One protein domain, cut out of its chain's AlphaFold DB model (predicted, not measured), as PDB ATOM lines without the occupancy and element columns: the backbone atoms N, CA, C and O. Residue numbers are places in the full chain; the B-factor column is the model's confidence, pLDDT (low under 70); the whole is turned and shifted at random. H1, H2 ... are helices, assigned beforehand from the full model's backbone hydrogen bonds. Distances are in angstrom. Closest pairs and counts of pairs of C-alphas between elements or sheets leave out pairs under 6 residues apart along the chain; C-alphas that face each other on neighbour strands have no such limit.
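What this domain is: This is residues 86 to 131 of the 131 residues of a protein of Acidaminococcus sp. CAG:917 (UniProt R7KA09). Two long helices, H1 and H2, form an open V in one flat layer: a tight link joins them at the narrow end, and they spread apart toward residues 86 and 131. Between the two arms the middle is empty. The printed part has 46 residues with two named helices, H1 then H2, and no named strand; the class is all helix. It is only just loose, close to extended, with a radius of gyration of the C-alphas of 13.9 A and spans of 32 by 31 by 6 A.

Where its parts are: H1, residues 87 to 105, begins at C-alpha 87 (-39.170, 42.143, 36.374) and is 26.3 A long from first to last C-alpha. H2, residues 110 to 130, is 30.5 A long and ends at C-alpha 130 (-27.596, 18.188, 24.510).

How they stand to each other: H1 and H2 are close but not clearly touching; their closest C-alphas, those of Leu 105 and Ile 113, are 8.0 A apart. They run opposite ways at a steep tilt of 38 degrees, only just steep. In both helices every O i to N i+4 pair is within hydrogen-bond range.

The domain as a whole: The two C-alphas farthest apart, those of Glu 86 and Pro 111, are 35.6 A apart. The printed part has no cut, and Arg 131 is the chain's last residue. The mean pLDDT of the printed part is 90.4, and no printed residue is under 70.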
ATOM      1  N   GLU A  86     -41.696  41.299  33.126       87.62
ATOM      2  CA  GLU A  86     -40.982  40.129  33.642       87.62
ATOM      3  C   GLU A  86     -40.160  40.441  34.901       87.62
ATOM      4  O   GLU A  86     -39.778  39.539  35.645       87.62
ATOM      5  N   PHE A  87     -39.933  41.724  35.200       87.69
ATOM      6  CA  PHE A  87     -39.170  42.143  36.374       87.69
ATOM      7  C   PHE A  87     -39.825  41.698  37.687       87.69
ATOM      8  O   PHE A  87     -39.152  41.176  38.574       87.69
ATOM      9  N   ILE A  88     -41.141  41.876  37.807       90.31
ATOM     10  CA  ILE A  88     -41.906  41.560  39.020       90.31
ATOM     11  C   ILE A  88     -41.848  40.060  39.364       90.31
ATOM     12  O   ILE A  88     -41.471  39.741  40.495       90.31
ATOM     13  N   PRO A  89     -42.174  39.119  38.450       93.25
ATOM     14  CA  PRO A  89     -42.105  37.694  38.769       93.25
ATOM     15  C   PRO A  89     -40.674  37.234  39.074       93.25
ATOM     16  O   PRO A  89     -40.482  36.439  39.995       93.25
ATOM     17  N   VAL A  90     -39.663  37.768  38.377       92.12
ATOM     18  CA  VAL A  90     -38.254  37.453  38.663       92.12
ATOM     19  C   VAL A  90     -37.847  37.960  40.045       92.12
ATOM     20  O   VAL A  90     -37.251  37.209  40.816       92.12
ATOM     21  N   LEU A  91     -38.207  39.196  40.403       91.06
ATOM     22  CA  LEU A  91     -37.901  39.775  41.712       91.06
ATOM     23  C   LEU A  91     -38.489  38.929  42.847       91.06
ATOM     24  O   LEU A  91     -37.791  38.610  43.812       91.06
ATOM     25  N   ILE A  92     -39.755  38.530  42.715       94.44
ATOM     26  CA  ILE A  92     -40.433  37.673  43.693       94.44
ATOM     27  C   ILE A  92     -39.740  36.308  43.776       94.44
ATOM     28  O   ILE A  92     -39.456  35.834  44.877       94.44
ATOM     29  N   GLY A  93     -39.414  35.699  42.632       94.56
ATOM     30  CA  GLY A  93     -38.709  34.418  42.575       94.56
ATOM     31  C   GLY A  93     -37.340  34.462  43.259       94.56
ATOM     32  O   GLY A  93     -37.022  33.573  44.049       94.56
ATOM     33  N   VAL A  94     -36.559  35.520  43.027       92.00
ATOM     34  CA  VAL A  94     -35.242  35.715  43.655       92.00
ATOM     35  C   VAL A  94     -35.373  35.921  45.164       92.00
ATOM     36  O   VAL A  94     -34.626  35.305  45.926       92.00
ATOM     37  N   LEU A  95     -36.328  36.738  45.617       93.81
ATOM     38  CA  LEU A  95     -36.545  36.984  47.045       93.81
ATOM     39  C   LEU A  95     -36.989  35.715  47.778       93.81
ATOM     40  O   LEU A  95     -36.384  35.338  48.783       93.81
ATOM     41  N   ILE A  96     -38.012  35.029  47.263       96.12
ATOM     42  CA  ILE A  96     -38.527  33.800  47.874       96.12
ATOM     43  C   ILE A  96     -37.456  32.709  47.826       96.12
ATOM     44  O   ILE A  96     -37.159  32.104  48.856       96.12
ATOM     45  N   GLY A  97     -36.834  32.489  46.666       93.75
ATOM     46  CA  GLY A  97     -35.785  31.486  46.496       93.75
ATOM     47  C   GLY A  97     -34.582  31.735  47.405       93.75
ATOM     48  O   GLY A  97     -34.095  30.802  48.044       93.75
ATOM     49  N   GLY A  98     -34.148  32.992  47.539       91.12
ATOM     50  CA  GLY A  98     -33.054  33.381  48.426       91.12
ATOM     51  C   GLY A  98     -33.370  33.135  49.902       91.12
ATOM     52  O   GLY A  98     -32.553  32.553  50.619       91.12
ATOM     53  N   ILE A  99     -34.568  33.513  50.359       93.25
ATOM     54  CA  ILE A  99     -34.999  33.297  51.749       93.25
ATOM     55  C   ILE A  99     -35.142  31.802  52.041       93.25
ATOM     56  O   ILE A  99     -34.584  31.309  53.024       93.25
ATOM     57  N   VAL A 100     -35.858  31.070  51.184       93.88
ATOM     58  CA  VAL A 100     -36.066  29.625  51.339       93.88
ATOM     59  C   VAL A 100     -34.724  28.903  51.330       93.88
ATOM     60  O   VAL A 100     -34.461  28.112  52.235       93.88
ATOM     61  N   GLY A 101     -33.839  29.230  50.387       89.19
ATOM     62  CA  GLY A 101     -32.489  28.676  50.315       89.19
ATOM     63  C   GLY A 101     -31.672  28.948  51.579       89.19
ATOM     64  O   GLY A 101     -31.094  28.020  52.143       89.19
ATOM     65  N   ALA A 102     -31.681  30.184  52.088       88.50
ATOM     66  CA  ALA A 102     -30.959  30.552  53.309       88.50
ATOM     67  C   ALA A 102     -31.489  29.832  54.563       88.50
ATOM     68  O   ALA A 102     -30.714  29.490  55.463       88.50
ATOM     69  N   VAL A 103     -32.800  29.588  54.641       90.25
ATOM     70  CA  VAL A 103     -33.414  28.816  55.732       90.25
ATOM     71  C   VAL A 103     -33.068  27.333  55.612       90.25
ATOM     72  O   VAL A 103     -32.708  26.707  56.613       90.25
ATOM     73  N   LEU A 104     -33.137  26.772  54.405       88.50
ATOM     74  CA  LEU A 104     -32.858  25.360  54.148       88.50
ATOM     75  C   LEU A 104     -31.384  25.023  54.399       88.50
ATOM     76  O   LEU A 104     -31.082  23.991  54.998       88.50
ATOM     77  N   LEU A 105     -30.480  25.947  54.064       85.62
ATOM     78  CA  LEU A 105     -29.040  25.854  54.317       85.62
ATOM     79  C   LEU A 105     -28.706  25.600  55.797       85.62
ATOM     80  O   LEU A 105     -27.726  24.927  56.095       85.62
ATOM     81  N   LYS A 106     -29.530  26.078  56.742       84.50
ATOM     82  CA  LYS A 106     -29.325  25.830  58.183       84.50
ATOM     83  C   LYS A 106     -29.686  24.408  58.619       84.50
ATOM     84  O   LYS A 106     -29.241  23.982  59.680       84.50
ATOM     85  N   LYS A 107     -30.529  23.707  57.854       85.12
ATOM     86  CA  LYS A 107     -31.037  22.362  58.180       85.12
ATOM     87  C   LYS A 107     -30.284  21.243  57.462       85.12
ATOM     88  O   LYS A 107     -30.445  20.081  57.818       85.12
ATOM     89  N   LEU A 108     -29.497  21.580  56.446       84.06
ATOM     90  CA  LEU A 108     -28.776  20.623  55.616       84.06
ATOM     91  C   LEU A 108     -27.345  20.436  56.127       84.06
ATOM     92  O   LEU A 108     -26.671  21.394  56.503       84.06
ATOM     93  N   SER A 109     -26.869  19.193  56.122       83.88
ATOM     94  CA  SER A 109     -25.473  18.884  56.418       83.88
ATOM     95  C   SER A 109     -24.576  19.261  55.230       83.88
ATOM     96  O   SER A 109     -24.960  19.097  54.070       83.88
ATOM     97  N   THR A 110     -23.360  19.741  55.512       82.31
ATOM     98  CA  THR A 110     -22.346  20.110  54.507       82.31
ATOM     99  C   THR A 110     -22.181  19.086  53.368       82.31
ATOM    100  O   THR A 110     -22.222  19.504  52.210       82.31
ATOM    101  N   PRO A 111     -22.057  17.762  53.620       86.12
ATOM    102  CA  PRO A 111     -21.914  16.785  52.536       86.12
ATOM    103  C   PRO A 111     -23.144  16.700  51.618       86.12
ATOM    104  O   PRO A 111     -22.989  16.562  50.406       86.12
ATOM    105  N   SER A 112     -24.360  16.844  52.153       86.50
ATOM    106  CA  SER A 112     -25.594  16.797  51.352       86.50
ATOM    107  C   SER A 112     -25.727  17.996  50.413       86.50
ATOM    108  O   SER A 112     -26.265  17.868  49.312       86.50
ATOM    109  N   ILE A 113     -25.213  19.158  50.825       85.81
ATOM    110  CA  ILE A 113     -25.180  20.354  49.978       85.81
ATOM    111  C   ILE A 113     -24.209  20.172  48.823       85.81
ATOM    112  O   ILE A 113     -24.579  20.429  47.680       85.81
ATOM    113  N   ILE A 114     -22.998  19.688  49.108       87.69
ATOM    114  CA  ILE A 114     -21.984  19.444  48.077       87.69
ATOM    115  C   ILE A 114     -22.510  18.429  47.056       87.69
ATOM    116  O   ILE A 114     -22.404  18.662  45.854       87.69
ATOM    117  N   LEU A 115     -23.148  17.348  47.520       91.75
ATOM    118  CA  LEU A 115     -23.723  16.338  46.634       91.75
ATOM    119  C   LEU A 115     -24.856  16.910  45.769       91.75
ATOM    120  O   LEU A 115     -24.879  16.680  44.561       91.75
ATOM    121  N   SER A 116     -25.758  17.701  46.357       88.88
ATOM    122  CA  SER A 116     -26.844  18.351  45.604       88.88
ATOM    123  C   SER A 116     -26.300  19.314  44.548       88.88
ATOM    124  O   SER A 116     -26.792  19.346  43.422       88.88
ATOM    125  N   PHE A 117     -25.254  20.072  44.888       88.31
ATOM    126  CA  PHE A 117     -24.610  20.995  43.961       88.31
ATOM    127  C   PHE A 117     -23.920  20.257  42.809       88.31
ATOM    128  O   PHE A 117     -24.017  20.686  41.661       88.31
ATOM    129  N   TYR A 118     -23.290  19.114  43.094       92.81
ATOM    130  CA  TYR A 118     -22.678  18.259  42.080       92.81
ATOM    131  C   TYR A 118     -23.714  17.726  41.083       92.81
ATOM    132  O   TYR A 118     -23.514  17.830  39.875       92.81
ATOM    133  N   PHE A 119     -24.854  17.226  41.575       94.88
ATOM    134  CA  PHE A 119     -25.961  16.784  40.719       94.88
ATOM    135  C   PHE A 119     -26.518  17.920  39.857       94.88
ATOM    136  O   PHE A 119     -26.733  17.728  38.660       94.88
ATOM    137  N   LEU A 120     -26.712  19.107  40.439       93.00
ATOM    138  CA  LEU A 120     -27.197  20.283  39.716       93.00
ATOM    139  C   LEU A 120     -26.231  20.694  38.591       93.00
ATOM    140  O   LEU A 120     -26.663  20.919  37.464       93.00
ATOM    141  N   MET A 121     -24.929  20.754  38.884       92.31
ATOM    142  CA  MET A 121     -23.876  21.081  37.913       92.31
ATOM    143  C   MET A 121     -23.776  20.039  36.797       92.31
ATOM    144  O   MET A 121     -23.698  20.409  35.627       92.31
ATOM    145  N   ALA A 122     -23.822  18.749  37.136       94.56
ATOM    146  CA  ALA A 122     -23.798  17.673  36.150       94.56
ATOM    147  C   ALA A 122     -25.019  17.738  35.222       94.56
ATOM    148  O   ALA A 122     -24.876  17.632  34.006       94.56
ATOM    149  N   PHE A 123     -26.207  17.974  35.784       95.75
ATOM    150  CA  PHE A 123     -27.434  18.135  35.008       95.75
ATOM    151  C   PHE A 123     -27.384  19.364  34.092       95.75
ATOM    152  O   PHE A 123     -27.680  19.246  32.906       95.75
ATOM    153  N   ALA A 124     -26.967  20.523  34.612       92.69
ATOM    154  CA  ALA A 124     -26.848  21.753  33.829       92.69
ATOM    155  C   ALA A 124     -25.815  21.619  32.697       92.69
ATOM    156  O   ALA A 124     -26.085  22.016  31.565       92.69
ATOM    157  N   GLY A 125     -24.659  21.010  32.979       93.88
ATOM    158  CA  GLY A 125     -23.634  20.733  31.972       93.88
ATOM    159  C   GLY A 125     -24.128  19.772  30.890       93.88
ATOM    160  O   GLY A 125     -23.928  20.025  29.705       93.88
ATOM    161  N   LEU A 126     -24.841  18.710  31.276       95.88
ATOM    162  CA  LEU A 126     -25.424  17.769  30.322       95.88
ATOM    163  C   LEU A 126     -26.496  18.437  29.452       95.88
ATOM    164  O   LEU A 126     -26.513  18.246  28.239       95.88
ATOM    165  N   GLN A 127     -27.359  19.258  30.057       95.25
ATOM    166  CA  GLN A 127     -28.376  20.020  29.336       95.25
ATOM    167  C   GLN A 127     -27.747  20.976  28.316       95.25
ATOM    168  O   GLN A 127     -28.281  21.111  27.221       95.25
ATOM    169  N   MET A 128     -26.627  21.614  28.660       94.69
ATOM    170  CA  MET A 128     -25.913  22.535  27.773       94.69
ATOM    171  C   MET A 128     -25.227  21.829  26.590       94.69
ATOM    172  O   MET A 128     -25.022  22.455  25.562       94.69
ATOM    173  N   VAL A 129     -24.864  20.548  26.715       95.69
ATOM    174  CA  VAL A 129     -24.267  19.769  25.609       95.69
ATOM    175  C   VAL A 129     -25.335  19.162  24.697       95.69
ATOM    176  O   VAL A 129     -25.113  19.003  23.500       95.69
ATOM    177  N   LEU A 130     -26.489  18.796  25.258       92.69
ATOM    178  CA  LEU A 130     -27.596  18.188  24.510       92.69
ATOM    179  C   LEU A 130     -28.481  19.209  23.775       92.69
ATOM    180  O   LEU A 130     -29.388  18.796  23.051       92.69
ATOM    181  N   ARG A 131     -28.268  20.508  23.985       73.56
ATOM    182  CA  ARG A 131     -29.099  21.600  23.476       73.56
ATOM    183  C   ARG A 131     -28.254  22.600  22.706       73.56
ATOM    184  O   ARG A 131     -28.733  23.026  21.635       73.56
TER     185      ARG A 131